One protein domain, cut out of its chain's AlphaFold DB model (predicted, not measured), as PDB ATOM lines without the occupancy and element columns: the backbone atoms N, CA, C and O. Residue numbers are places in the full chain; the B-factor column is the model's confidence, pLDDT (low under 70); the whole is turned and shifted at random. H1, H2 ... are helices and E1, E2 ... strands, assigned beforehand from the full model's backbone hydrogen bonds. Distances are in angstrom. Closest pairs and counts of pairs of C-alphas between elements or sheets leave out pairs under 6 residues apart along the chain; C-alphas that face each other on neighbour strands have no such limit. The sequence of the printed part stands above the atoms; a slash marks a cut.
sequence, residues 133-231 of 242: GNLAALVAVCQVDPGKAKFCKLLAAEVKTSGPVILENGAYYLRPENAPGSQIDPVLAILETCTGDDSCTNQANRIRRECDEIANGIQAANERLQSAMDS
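Overview. This is residues 133 to 231 of the 242 residues of an uncharacterized protein of Euryarchaeota archaeon (UniProt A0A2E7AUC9). Picture a small compact head of three short helices and a two-stranded hairpin, with one very long straight helix, H4, running past it and sticking far out on its own. H1, H2 and H3 pack together near the beginning of H4, the hairpin E1 and E2 sits beside H4 further along, and residues 216 to 231 of H4 stand free as an arm. The printed part has 99 residues, with four named helices and two named strands in the order H1 H2 E1 E2 H3 H4; the sheet, E1 - E2, is antiparallel and the class is mostly helix. The whole is loose, with a radius of gyration of the C-alphas of 16.0 A, and spans 57 by 27 by 19 A, the arm making the length.

Along the chain. Find C-alpha 135 at (8.883, -5.048, 51.581); from there H1 runs through residues 135 to 144, 14.3 A from first to last C-alpha. Next comes H2, residues 149 to 161, 18.6 A long. Read on to the strands E1, residues 165 to 168, 9.8 A, and E2, residues 171 to 174, 10.5 A. H3 covers residues 184 to 191, 10.3 A, beginning at C-alpha 184 at (13.775, -10.989, 45.958). H4, residues 198 to 231, is 49.1 A long and ends at C-alpha 231 at (38.437, -40.586, 46.988).

Arrangement. Begin with H2 and H3, the hubs, which touch three helices each. They touch each other at a steep tilt of 40 degrees, opposite ways, through residues 152 to 156 of H2 alone; the closest C-alphas, Cys 152 and Leu 191, are 6.7 A apart. H1 and H2 form a helical hairpin at a shallow tilt of 14 degrees, with the C-alphas of Cys 142 and Phe 151 closest at 6.0 A. H1 touches H3 at a steep tilt of 46 degrees, closest at the C-alphas of Val 139 and Val 187, 6.2 A. H3 and H4 form another helical hairpin at 30 degrees, a shallow tilt; look at the C-alphas of Leu 191 and Cys 200, their closest, 4.9 A apart. H4 touches H2 with residues 199 to 203 alone, at a tilt of 38 degrees, only just steep, with the C-alphas of Ala 156 and Cys 200 closest at 5.3 A. H1 and H4 are apart. In the hairpin E1 and E2, N 166 and O 173 are 2.9 A apart and N 173 and O 166 2.8 A, within hydrogen-bond range. The closest C-alphas of E1 and H4, Val 165 and Glu 210, are 6.2 A apart. Every O i to N i+4 pair is within hydrogen-bond range in H1, H2 and H4, and 3 of 4 in H3.

Size, cuts and confidence. The C-alphas farthest apart, Asp 145 and Ser 231, are 57.3 A apart. Without the free stretch, the body of 83 residues spans 32 by 24 by 18 A. The printed part has no cut and no long link. Mean pLDDT of the printed part is 91.7, and no printed residue is under 70.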
ATOM      1  N   GLY A 133       9.210  -2.207  57.504       92.25
ATOM      2  CA  GLY A 133      10.006  -3.299  56.930       92.25
ATOM      3  C   GLY A 133       9.232  -4.248  56.010       92.25
ATOM      4  O   GLY A 133       9.833  -5.089  55.355       92.25
ATOM      5  N   ASN A 134       7.905  -4.133  55.888       95.50
ATOM      6  CA  ASN A 134       7.127  -4.989  54.988       95.50
ATOM      7  C   ASN A 134       7.386  -4.655  53.508       95.50
ATOM      8  O   ASN A 134       6.661  -3.874  52.878       95.50
ATOM      9  N   LEU A 135       8.427  -5.278  52.949       96.44
ATOM     10  CA  LEU A 135       8.883  -5.048  51.581       96.44
ATOM     11  C   LEU A 135       7.800  -5.375  50.559       96.44
ATOM     12  O   LEU A 135       7.586  -4.608  49.629       96.44
ATOM     13  N   ALA A 136       7.054  -6.460  50.745       95.94
ATOM     14  CA  ALA A 136       6.000  -6.841  49.815       95.94
ATOM     15  C   ALA A 136       4.854  -5.809  49.730       95.94
ATOM     16  O   ALA A 136       4.262  -5.636  48.662       95.94
ATOM     17  N   ALA A 137       4.558  -5.074  50.810       97.31
ATOM     18  CA  ALA A 137       3.643  -3.935  50.743       97.31
ATOM     19  C   ALA A 137       4.227  -2.778  49.910       97.31
ATOM     20  O   ALA A 137       3.516  -2.206  49.085       97.31
ATOM     21  N   LEU A 138       5.514  -2.453  50.078       96.69
ATOM     22  CA  LEU A 138       6.188  -1.407  49.294       96.69
ATOM     23  C   LEU A 138       6.363  -1.776  47.820       96.69
ATOM     24  O   LEU A 138       6.163  -0.924  46.955       96.69
ATOM     25  N   VAL A 139       6.655  -3.043  47.527       96.81
ATOM     26  CA  VAL A 139       6.665  -3.598  46.170       96.81
ATOM     27  C   VAL A 139       5.323  -3.320  45.499       96.81
ATOM     28  O   VAL A 139       5.270  -2.727  44.423       96.81
ATOM     29  N   ALA A 140       4.221  -3.642  46.178       97.25
ATOM     30  CA  ALA A 140       2.885  -3.395  45.652       97.25
ATOM     31  C   ALA A 140       2.581  -1.892  45.462       97.25
ATOM     32  O   ALA A 140       1.897  -1.519  44.509       97.25
ATOM     33  N   VAL A 141       3.111  -1.001  46.313       97.19
ATOM     34  CA  VAL A 141       3.017   0.459  46.099       97.19
ATOM     35  C   VAL A 141       3.731   0.877  44.813       97.19
ATOM     36  O   VAL A 141       3.156   1.628  44.024       97.19
ATOM     37  N   CYS A 142       4.952   0.390  44.591       95.38
ATOM     38  CA  CYS A 142       5.738   0.715  43.402       95.38
ATOM     39  C   CYS A 142       5.099   0.154  42.124       95.38
ATOM     40  O   CYS A 142       5.127   0.812  41.094       95.38
ATOM     41  N   GLN A 143       4.452  -1.012  42.192       95.06
ATOM     42  CA  GLN A 143       3.700  -1.578  41.065       95.06
ATOM     43  C   GLN A 143       2.457  -0.752  40.702       95.06
ATOM     44  O   GLN A 143       2.096  -0.653  39.531       95.06
ATOM     45  N   VAL A 144       1.789  -0.149  41.692       95.69
ATOM     46  CA  VAL A 144       0.642   0.744  41.450       95.69
ATOM     47  C   VAL A 144       1.077   2.067  40.821       95.69
ATOM     48  O   VAL A 144       0.334   2.627  40.018       95.69
ATOM     49  N   ASP A 145       2.251   2.573  41.195       91.12
ATOM     50  CA  ASP A 145       2.823   3.815  40.678       91.12
ATOM     51  C   ASP A 145       4.264   3.599  40.156       91.12
ATOM     52  O   ASP A 145       5.223   4.037  40.811       91.12
ATOM     53  N   PRO A 146       4.435   2.948  38.989       89.25
ATOM     54  CA  PRO A 146       5.755   2.635  38.445       89.25
ATOM     55  C   PRO A 146       6.616   3.885  38.248       89.25
ATOM     56  O   PRO A 146       6.118   4.944  37.866       89.25
ATOM     57  N   GLY A 147       7.916   3.772  38.531       82.50
ATOM     58  CA  GLY A 147       8.892   4.846  38.306       82.50
ATOM     59  C   GLY A 147       8.792   6.049  39.252       82.50
ATOM     60  O   GLY A 147       9.558   7.002  39.117       82.50
ATOM     61  N   LYS A 148       7.888   6.052  40.246       89.38
ATOM     62  CA  LYS A 148       7.863   7.131  41.247       89.38
ATOM     63  C   LYS A 148       9.065   7.031  42.183       89.38
ATOM     64  O   LYS A 148       9.025   6.306  43.179       89.38
ATOM     65  N   ALA A 149      10.069   7.874  41.934       87.62
ATOM     66  CA  ALA A 149      11.332   7.931  42.675       87.62
ATOM     67  C   ALA A 149      11.170   7.912  44.206       87.62
ATOM     68  O   ALA A 149      11.935   7.253  44.900       87.62
ATOM     69  N   LYS A 150      10.145   8.582  44.754       92.50
ATOM     70  CA  LYS A 150       9.859   8.573  46.200       92.50
ATOM     71  C   LYS A 150       9.656   7.159  46.762       92.50
ATOM     72  O   LYS A 150      10.128   6.878  47.859       92.50
ATOM     73  N   PHE A 151       8.912   6.305  46.061       93.62
ATOM     74  CA  PHE A 151       8.607   4.956  46.540       93.62
ATOM     75  C   PHE A 151       9.759   3.994  46.281       93.62
ATOM     76  O   PHE A 151      10.051   3.192  47.161       93.62
ATOM     77  N   CYS A 152      10.468   4.139  45.157       93.50
ATOM     78  CA  CYS A 152      11.690   3.370  44.926       93.50
ATOM     79  C   CYS A 152      12.751   3.654  45.997       93.50
ATOM     80  O   CYS A 152      13.280   2.721  46.585       93.50
ATOM     81  N   LYS A 153      12.993   4.935  46.318       94.12
ATOM     82  CA  LYS A 153      13.922   5.357  47.384       94.12
ATOM     83  C   LYS A 153      13.567   4.734  48.727       94.12
ATOM     84  O   LYS A 153      14.439   4.263  49.449       94.12
ATOM     85  N   LEU A 154      12.275   4.727  49.055       95.25
ATOM     86  CA  LEU A 154      11.788   4.095  50.276       95.25
ATOM     87  C   LEU A 154      12.020   2.578  50.251       95.25
ATOM     88  O   LEU A 154      12.516   2.035  51.228       95.25
ATOM     89  N   LEU A 155      11.717   1.906  49.137       95.75
ATOM     90  CA  LEU A 155      11.970   0.473  48.985       95.75
ATOM     91  C   LEU A 155      13.464   0.147  49.120       95.75
ATOM     92  O   LEU A 155      13.809  -0.759  49.868       95.75
ATOM     93  N   ALA A 156      14.345   0.894  48.458       95.50
ATOM     94  CA  ALA A 156      15.790   0.708  48.549       95.50
ATOM     95  C   ALA A 156      16.310   0.903  49.985       95.50
ATOM     96  O   ALA A 156      17.140   0.126  50.457       95.50
ATOM     97  N   ALA A 157      15.792   1.898  50.712       95.31
ATOM     98  CA  ALA A 157      16.136   2.103  52.117       95.31
ATOM     99  C   ALA A 157      15.711   0.916  53.000       95.31
ATOM    100  O   ALA A 157      16.516   0.436  53.796       95.31
ATOM    101  N   GLU A 158      14.495   0.394  52.822       95.69
ATOM    102  CA  GLU A 158      14.011  -0.763  53.587       95.69
ATOM    103  C   GLU A 158      14.731  -2.065  53.201       95.69
ATOM    104  O   GLU A 158      15.017  -2.910  54.044       95.69
ATOM    105  N   VAL A 159      15.104  -2.234  51.931       95.88
ATOM    106  CA  VAL A 159      15.937  -3.360  51.477       95.88
ATOM    107  C   VAL A 159      17.315  -3.329  52.134       95.88
ATOM    108  O   VAL A 159      17.879  -4.377  52.454       95.88
ATOM    109  N   LYS A 160      17.864  -2.135  52.373       94.75
ATOM    110  CA  LYS A 160      19.126  -1.973  53.098       94.75
ATOM    111  C   LYS A 160      19.024  -2.427  54.553       94.75
ATOM    112  O   LYS A 160      19.970  -3.020  55.061       94.75
ATOM    113  N   THR A 161      17.904  -2.161  55.219       93.88
ATOM    114  CA  THR A 161      17.681  -2.538  56.626       93.88
ATOM    115  C   THR A 161      17.167  -3.968  56.798       93.88
ATOM    116  O   THR A 161      17.221  -4.498  57.902       93.88
ATOM    117  N   SER A 162      16.721  -4.620  55.720       93.50
ATOM    118  CA  SER A 162      16.172  -5.984  55.746       93.50
ATOM    119  C   SER A 162      17.210  -7.098  55.925       93.50
ATOM    120  O   SER A 162      16.828  -8.265  55.990       93.50
ATOM    121  N   GLY A 163      18.498  -6.758  56.005       90.62
ATOM    122  CA  GLY A 163      19.583  -7.725  56.149       90.62
ATOM    123  C   GLY A 163      20.013  -8.379  54.826       90.62
ATOM    124  O   GLY A 163      19.652  -7.888  53.749       90.62
ATOM    125  N   PRO A 164      20.831  -9.447  54.902       93.81
ATOM    126  CA  PRO A 164      21.345 -10.151  53.731       93.81
ATOM    127  C   PRO A 164      20.269 -11.013  53.061       93.81
ATOM    128  O   PRO A 164      19.255 -11.373  53.668       93.81
ATOM    129  N   VAL A 165      20.519 -11.382  51.809       96.62
ATOM    130  CA  VAL A 165      19.757 -12.404  51.092       96.62
ATOM    131  C   VAL A 165      19.957 -13.769  51.754       96.62
ATOM    132  O   VAL A 165      21.063 -14.155  52.126       96.62
ATOM    133  N   ILE A 166      18.865 -14.518  51.878       94.25
ATOM    134  CA  ILE A 166      18.834 -15.869  52.440       94.25
ATOM    135  C   ILE A 166      18.252 -16.814  51.389       94.25
ATOM    136  O   ILE A 166      17.192 -16.529  50.830       94.25
ATOM    137  N   LEU A 167      18.915 -17.945  51.141       93.69
ATOM    138  CA  LEU A 167      18.370 -19.041  50.338       93.69
ATOM    139  C   LEU A 167      17.633 -20.029  51.246       93.69
ATOM    140  O   LEU A 167      18.231 -20.626  52.139       93.69
ATOM    141  N   GLU A 168      16.344 -20.234  50.995       90.12
ATOM    142  CA  GLU A 168      15.514 -21.184  51.733       90.12
ATOM    143  C   GLU A 168      14.588 -21.924  50.770       90.12
ATOM    144  O   GLU A 168      13.916 -21.309  49.943       90.12
ATOM    145  N   ASN A 169      14.550 -23.256  50.868       87.25
ATOM    146  CA  ASN A 169      13.728 -24.121  50.010       87.25
ATOM    147  C   ASN A 169      13.910 -23.845  48.503       87.25
ATOM    148  O   ASN A 169      12.956 -23.911  47.731       87.25
ATOM    149  N   GLY A 170      15.137 -23.507  48.089       88.06
ATOM    150  CA  GLY A 170      15.470 -23.227  46.690       88.06
ATOM    151  C   GLY A 170      15.054 -21.842  46.180       88.06
ATOM    152  O   GLY A 170      15.188 -21.590  44.987       88.06
ATOM    153  N   ALA A 171      14.578 -20.941  47.045       93.12
ATOM    154  CA  ALA A 171      14.232 -19.570  46.675       93.12
ATOM    155  C   ALA A 171      14.925 -18.539  47.578       93.12
ATOM    156  O   ALA A 171      15.200 -18.791  48.752       93.12
ATOM    157  N   TYR A 172      15.213 -17.368  47.014       96.12
ATOM    158  CA  TYR A 172      15.912 -16.289  47.705       96.12
ATOM    159  C   TYR A 172      14.941 -15.290  48.343       96.12
ATOM    160  O   TYR A 172      13.962 -14.850  47.728       96.12
ATOM    161  N   TYR A 173      15.251 -14.884  49.572       96.44
ATOM    162  CA  TYR A 173      14.420 -14.004  50.387       96.44
ATOM    163  C   TYR A 173      15.235 -12.919  51.090       96.44
ATOM    164  O   TYR A 173      16.379 -13.134  51.475       96.44
ATOM    165  N   LEU A 174      14.584 -11.785  51.342       96.00
ATOM    166  CA  LEU A 174      14.986 -10.808  52.355       96.00
ATOM    167  C   LEU A 174      14.089 -10.975  53.583       96.00
ATOM    168  O   LEU A 174      12.865 -11.090  53.437       96.00
ATOM    169  N   ARG A 175      14.678 -10.988  54.784       92.19
ATOM    170  CA  ARG A 175      13.961 -11.185  56.055       92.19
ATOM    171  C   ARG A 175      14.274 -10.073  57.060       92.19
ATOM    172  O   ARG A 175      15.145 -10.247  57.907       92.19
ATOM    173  N   PRO A 176      13.538  -8.953  56.998       91.19
ATOM    174  CA  PRO A 176      13.596  -7.939  58.043       91.19
ATOM    175  C   PRO A 176      13.169  -8.522  59.399       91.19
ATOM    176  O   PRO A 176      12.230  -9.308  59.475       91.19
ATOM    177  N   GLU A 177      13.827  -8.094  60.477       84.50
ATOM    178  CA  GLU A 177      13.647  -8.645  61.832       84.50
ATOM    179  C   GLU A 177      12.193  -8.576  62.337       84.50
ATOM    180  O   GLU A 177      11.696  -9.512  62.956       84.50
ATOM    181  N   ASN A 178      11.490  -7.483  62.025       86.00
ATOM    182  CA  ASN A 178      10.147  -7.191  62.540       86.00
ATOM    183  C   ASN A 178       9.052  -7.220  61.457       86.00
ATOM    184  O   ASN A 178       7.976  -6.650  61.643       86.00
ATOM    185  N   ALA A 179       9.313  -7.856  60.312       89.62
ATOM    186  CA  ALA A 179       8.394  -7.869  59.177       89.62
ATOM    187  C   ALA A 179       8.424  -9.206  58.414       89.62
ATOM    188  O   ALA A 179       9.375  -9.978  58.526       89.62
ATOM    189  N   PRO A 180       7.372  -9.523  57.633       89.31
ATOM    190  CA  PRO A 180       7.345 -10.756  56.859       89.31
ATOM    191  C   PRO A 180       8.453 -10.775  55.800       89.31
ATOM    192  O   PRO A 180       8.694  -9.783  55.106       89.31
ATOM    193  N   GLY A 181       9.068 -11.946  55.626       90.50
ATOM    194  CA  GLY A 181      10.029 -12.176  54.555       90.50
ATOM    195  C   GLY A 181       9.419 -11.941  53.174       90.50
ATOM    196  O   GLY A 181       8.234 -12.197  52.946       90.50
ATOM    197  N   SER A 182      10.229 -11.444  52.244       94.44
ATOM    198  CA  SER A 182       9.803 -11.143  50.875       94.44
ATOM    199  C   SER A 182      10.747 -11.781  49.866       94.44
ATOM    200  O   SER A 182      11.962 -11.740  50.048       94.44
ATOM    201  N   GLN A 183      10.180 -12.376  48.812       95.25
ATOM    202  CA  GLN A 183      10.963 -12.891  47.687       95.25
ATOM    203  C   GLN A 183      11.707 -11.749  47.003       95.25
ATOM    204  O   GLN A 183      11.170 -10.642  46.883       95.25
ATOM    205  N   ILE A 184      12.929 -12.026  46.551       96.56
ATOM    206  CA  ILE A 184      13.775 -10.989  45.958       96.56
ATOM    207  C   ILE A 184      13.352 -10.613  44.538       96.56
ATOM    208  O   ILE A 184      13.519  -9.456  44.176       96.56
ATOM    209  N   ASP A 185      12.758 -11.519  43.751       95.88
ATOM    210  CA  ASP A 185      12.498 -11.247  42.327       95.88
ATOM    211  C   ASP A 185      11.572 -10.041  42.106       95.88
ATOM    212  O   ASP A 185      11.921  -9.155  41.321       95.88
ATOM    213  N   PRO A 186      10.435  -9.900  42.825       96.06
ATOM    214  CA  PRO A 186       9.601  -8.707  42.694       96.06
ATOM    215  C   PRO A 186      10.289  -7.428  43.188       96.06
ATOM    216  O   PRO A 186       9.966  -6.341  42.711       96.06
ATOM    217  N   VAL A 187      11.207  -7.543  44.153       96.62
ATOM    218  CA  VAL A 187      11.990  -6.412  44.671       96.62
ATOM    219  C   VAL A 187      13.001  -5.963  43.616       96.62
ATOM    220  O   VAL A 187      13.013  -4.787  43.258       96.62
ATOM    221  N   LEU A 188      13.784  -6.897  43.067       96.31
ATOM    222  CA  LEU A 188      14.749  -6.659  41.994       96.31
ATOM    223  C   LEU A 188      14.079  -6.039  40.770       96.31
ATOM    224  O   LEU A 188      14.542  -5.007  40.295       96.31
ATOM    225  N   ALA A 189      12.931  -6.573  40.344       95.31
ATOM    226  CA  ALA A 189      12.183  -6.040  39.207       95.31
ATOM    227  C   ALA A 189      11.844  -4.542  39.350       95.31
ATOM    228  O   ALA A 189      11.803  -3.811  38.361       95.31
ATOM    229  N   ILE A 190      11.609  -4.057  40.575       95.12
ATOM    230  CA  ILE A 190      11.373  -2.631  40.836       95.12
ATOM    231  C   ILE A 190      12.684  -1.854  40.920       95.12
ATOM    232  O   ILE A 190      12.787  -0.774  40.342       95.12
ATOM    233  N   LEU A 191      13.671  -2.364  41.660       94.69
ATOM    234  CA  LEU A 191      14.935  -1.657  41.872       94.69
ATOM    235  C   LEU A 191      15.709  -1.467  40.560       94.69
ATOM    236  O   LEU A 191      16.262  -0.396  40.341       94.69
ATOM    237  N   GLU A 192      15.688  -2.466  39.675       93.25
ATOM    238  CA  GLU A 192      16.368  -2.451  38.373       93.25
ATOM    239  C   GLU A 192      15.670  -1.541  37.346       93.25
ATOM    240  O   GLU A 192      16.308  -1.046  36.421       93.25
ATOM    241  N   THR A 193      14.366  -1.283  37.503       90.69
ATOM    242  CA  THR A 193      13.599  -0.422  36.583       90.69
ATOM    243  C   THR A 193      13.473   1.023  37.060       90.69
ATOM    244  O   THR A 193      13.002   1.881  36.308       90.69
ATOM    245  N   CYS A 194      13.885   1.332  38.293       87.38
ATOM    246  CA  CYS A 194      13.772   2.687  38.808       87.38
ATOM    247  C   CYS A 194      14.914   3.580  38.311       87.38
ATOM    248  O   CYS A 194      16.063   3.452  38.721       87.38
ATOM    249  N   THR A 195      14.587   4.527  37.434       78.31
ATOM    250  CA  THR A 195      15.553   5.469  36.858       78.31
ATOM    251  C   THR A 195      15.769   6.686  37.760       78.31
ATOM    252  O   THR A 195      14.800   7.287  38.229       78.31
ATOM    253  N   GLY A 196      17.024   7.112  37.932       72.31
ATOM    254  CA  GLY A 196      17.371   8.392  38.568       72.31
ATOM    255  C   GLY A 196      17.642   8.341  40.075       72.31
ATOM    256  O   GLY A 196      17.584   9.380  40.736       72.31
ATOM    257  N   ASP A 197      17.915   7.160  40.633       78.75
ATOM    258  CA  ASP A 197      18.363   7.015  42.017       78.75
ATOM    259  C   ASP A 197      19.395   5.893  42.183       78.75
ATOM    260  O   ASP A 197      19.058   4.709  42.128       78.75
ATOM    261  N   ASP A 198      20.638   6.276  42.472       89.88
ATOM    262  CA  ASP A 198      21.753   5.344  42.665       89.88
ATOM    263  C   ASP A 198      21.503   4.363  43.811       89.88
ATOM    264  O   ASP A 198      22.049   3.260  43.820       89.88
ATOM    265  N   SER A 199      20.658   4.728  44.787       92.88
ATOM    266  CA  SER A 199      20.338   3.837  45.899       92.88
ATOM    267  C   SER A 199      19.675   2.544  45.415       92.88
ATOM    268  O   SER A 199      20.055   1.467  45.875       92.88
ATOM    269  N   CYS A 200      18.777   2.630  44.428       93.69
ATOM    270  CA  CYS A 200      18.084   1.473  43.865       93.69
ATOM    271  C   CYS A 200      19.060   0.543  43.140       93.69
ATOM    272  O   CYS A 200      19.113  -0.647  43.452       93.69
ATOM    273  N   THR A 201      19.896   1.103  42.263       94.19
ATOM    274  CA  THR A 201      20.945   0.368  41.542       94.19
ATOM    275  C   THR A 201      21.921  -0.307  42.505       94.19
ATOM    276  O   THR A 201      22.226  -1.489  42.361       94.19
ATOM    277  N   ASN A 202      22.365   0.404  43.545       95.19
ATOM    278  CA  ASN A 202      23.278  -0.141  44.549       95.19
ATOM    279  C   ASN A 202      22.658  -1.314  45.319       95.19
ATOM    280  O   ASN A 202      23.338  -2.308  45.568       95.19
ATOM    281  N   GLN A 203      21.378  -1.217  45.697       96.31
ATOM    282  CA  GLN A 203      20.693  -2.317  46.379       96.31
ATOM    283  C   GLN A 203      20.457  -3.515  45.452       96.31
ATOM    284  O   GLN A 203      20.663  -4.646  45.884       96.31
ATOM    285  N   ALA A 204      20.082  -3.287  44.190       96.38
ATOM    286  CA  ALA A 204      19.924  -4.359  43.207       96.38
ATOM    287  C   ALA A 204      21.244  -5.118  42.993       96.38
ATOM    288  O   ALA A 204      21.283  -6.340  43.124       96.38
ATOM    289  N   ASN A 205      22.343  -4.388  42.777       96.38
ATOM    290  CA  ASN A 205      23.675  -4.971  42.613       96.38
ATOM    291  C   ASN A 205      24.125  -5.744  43.858       96.38
ATOM    292  O   ASN A 205      24.709  -6.818  43.728       96.38
ATOM    293  N   ARG A 206      23.829  -5.234  45.064       97.19
ATOM    294  CA  ARG A 206      24.114  -5.953  46.313       97.19
ATOM    295  C   ARG A 206      23.383  -7.293  46.359       97.19
ATOM    296  O   ARG A 206      24.025  -8.310  46.579       97.19
ATOM    297  N   ILE A 207      22.067  -7.294  46.129       97.56
ATOM    298  CA  ILE A 207      21.248  -8.516  46.157       97.56
ATOM    299  C   ILE A 207      21.778  -9.541  45.151       97.56
ATOM    300  O   ILE A 207      21.935 -10.706  45.504       97.56
ATOM    301  N   ARG A 208      22.075  -9.119  43.914       97.50
ATOM    302  CA  ARG A 208      22.623 -10.000  42.868       97.50
ATOM    303  C   ARG A 208      23.944 -10.626  43.297       97.50
ATOM    304  O   ARG A 208      24.080 -11.841  43.254       97.50
ATOM    305  N   ARG A 209      24.865  -9.805  43.801       97.50
ATOM    306  CA  ARG A 209      26.151 -10.272  44.313       97.50
ATOM    307  C   ARG A 209      25.987 -11.276  45.458       97.50
ATOM    308  O   ARG A 209      26.660 -12.296  45.456       97.50
ATOM    309  N   GLU A 210      25.096 -11.011  46.413       96.69
ATOM    310  CA  GLU A 210      24.820 -11.943  47.516       96.69
ATOM    311  C   GLU A 210      24.246 -13.277  46.998       96.69
ATOM    312  O   GLU A 210      24.619 -14.337  47.497       96.69
ATOM    313  N   CYS A 211      23.398 -13.256  45.961       95.69
ATOM    314  CA  CYS A 211      22.913 -14.482  45.313       95.69
ATOM    315  C   CYS A 211      24.055 -15.277  44.666       95.69
ATOM    316  O   CYS A 211      24.125 -16.493  44.842       95.69
ATOM    317  N   ASP A 212      24.958 -14.599  43.954       95.38
ATOM    318  CA  ASP A 212      26.115 -15.232  43.317       95.38
ATOM    319  C   ASP A 212      27.068 -15.827  44.365       95.38
ATOM    320  O   ASP A 212      27.544 -16.950  44.214       95.38
ATOM    321  N   GLU A 213      27.317 -15.114  45.468       94.69
ATOM    322  CA  GLU A 213      28.131 -15.599  46.589       94.69
ATOM    323  C   GLU A 213      27.523 -16.862  47.227       94.69
ATOM    324  O   GLU A 213      28.246 -17.830  47.482       94.69
ATOM    325  N   ILE A 214      26.198 -16.902  47.419       93.00
ATOM    326  CA  ILE A 214      25.494 -18.090  47.924       93.00
ATOM    327  C   ILE A 214      25.610 -19.258  46.936       93.00
ATOM    328  O   ILE A 214      25.964 -20.368  47.339       93.00
ATOM    329  N   ALA A 215      25.341 -19.021  45.650       91.62
ATOM    330  CA  ALA A 215      25.401 -20.053  44.617       91.62
ATOM    331  C   ALA A 215      26.810 -20.656  44.498       91.62
ATOM    332  O   ALA A 215      26.968 -21.879  44.516       91.62
ATOM    333  N   ASN A 216      27.838 -19.804  44.476       92.12
ATOM    334  CA  ASN A 216      29.237 -20.221  44.436       92.12
ATOM    335  C   ASN A 216      29.634 -21.009  45.692       92.12
ATOM    336  O   ASN A 216      30.336 -22.016  45.598       92.12
ATOM    337  N   GLY A 217      29.164 -20.594  46.873       89.56
ATOM    338  CA  GLY A 217      29.398 -21.318  48.123       89.56
ATOM    339  C   GLY A 217      28.800 -22.728  48.115       89.56
ATOM    340  O   GLY A 217      29.458 -23.679  48.546       89.56
ATOM    341  N   ILE A 218      27.586 -22.878  47.579       85.44
ATOM    342  CA  ILE A 218      26.912 -24.178  47.427       85.44
ATOM    343  C   ILE A 218      27.659 -25.059  46.426       85.44
ATOM    344  O   ILE A 218      27.914 -26.228  46.715       85.44
ATOM    345  N   GLN A 219      28.056 -24.505  45.280       84.38
ATOM    346  CA  GLN A 219      28.829 -25.239  44.281       84.38
ATOM    347  C   GLN A 219      30.158 -25.738  44.861       84.38
ATOM    348  O   GLN A 219      30.455 -26.928  44.765       84.38
ATOM    349  N   ALA A 220      30.909 -24.878  45.553       84.12
ATOM    350  CA  ALA A 220      32.174 -25.257  46.177       84.12
ATOM    351  C   ALA A 220      32.005 -26.339  47.260       84.12
ATOM    352  O   ALA A 220      32.871 -27.198  47.429       84.12
ATOM    353  N   ALA A 221      30.903 -26.323  48.017       80.44
ATOM    354  CA  ALA A 221      30.595 -27.382  48.977       80.44
ATOM    355  C   ALA A 221      30.284 -28.717  48.277       80.44
ATOM    356  O   ALA A 221      30.792 -29.758  48.696       80.44
ATOM    357  N   ASN A 222      29.516 -28.681  47.186       83.50
ATOM    358  CA  ASN A 222      29.184 -29.866  46.393       83.50
ATOM    359  C   ASN A 222      30.419 -30.474  45.712       83.50
ATOM    360  O   ASN A 222      30.593 -31.688  45.748       83.50
ATOM    361  N   GLU A 223      31.315 -29.654  45.162       84.62
ATOM    362  CA  GLU A 223      32.577 -30.113  44.560       84.62
ATOM    363  C   GLU A 223      33.484 -30.813  45.585       84.62
ATOM    364  O   GLU A 223      34.093 -31.845  45.287       84.62
ATOM    365  N   ARG A 224      33.539 -30.300  46.822       84.12
ATOM    366  CA  ARG A 224      34.271 -30.949  47.925       84.12
ATOM    367  C   ARG A 224      33.658 -32.292  48.308       84.12
ATOM    368  O   ARG A 224      34.400 -33.244  48.530       84.12
ATOM    369  N   LEU A 225      32.326 -32.375  48.378       81.50
ATOM    370  CA  LEU A 225      31.623 -33.632  48.646       81.50
ATOM    371  C   LEU A 225      31.876 -34.657  47.536       81.50
ATOM    372  O   LEU A 225      32.191 -35.803  47.844       81.50
ATOM    373  N   GLN A 226      31.821 -34.241  46.269       83.62
ATOM    374  CA  GLN A 226      32.106 -35.120  45.135       83.62
ATOM    375  C   GLN A 226      33.552 -35.623  45.170       83.62
ATOM    376  O   GLN A 226      33.785 -36.822  45.082       83.62
ATOM    377  N   SER A 227      34.517 -34.731  45.408       86.62
ATOM    378  CA  SER A 227      35.930 -35.109  45.535       86.62
ATOM    379  C   SER A 227      36.156 -36.109  46.676       86.62
ATOM    380  O   SER A 227      36.927 -37.058  46.534       86.62
ATOM    381  N   ALA A 228      35.462 -35.930  47.807       84.50
ATOM    382  CA  ALA A 228      35.498 -36.878  48.917       84.50
ATOM    383  C   ALA A 228      34.893 -38.240  48.527       84.50
ATOM    384  O   ALA A 228      35.482 -39.277  48.828       84.50
ATOM    385  N   MET A 229      33.761 -38.257  47.816       81.00
ATOM    386  CA  MET A 229      33.153 -39.492  47.305       81.00
ATOM    387  C   MET A 229      34.061 -40.224  46.313       81.00
ATOM    388  O   MET A 229      34.225 -41.438  46.422       81.00
ATOM    389  N   ASP A 230      34.698 -39.497  45.397       83.38
ATOM    390  CA  ASP A 230      35.616 -40.068  44.410       83.38
ATOM    391  C   ASP A 230      36.860 -40.658  45.093       83.38
ATOM    392  O   ASP A 230      37.347 -41.715  44.699       83.38
ATOM    393  N   SER A 231      37.336 -40.039  46.181       79.94
ATOM    394  CA  SER A 231      38.437 -40.586  46.988       79.94
ATOM    395  C   SER A 231      38.077 -41.848  47.785       79.94
ATOM    396  O   SER A 231      38.975 -42.580  48.202       79.94
TER     397      SER A 231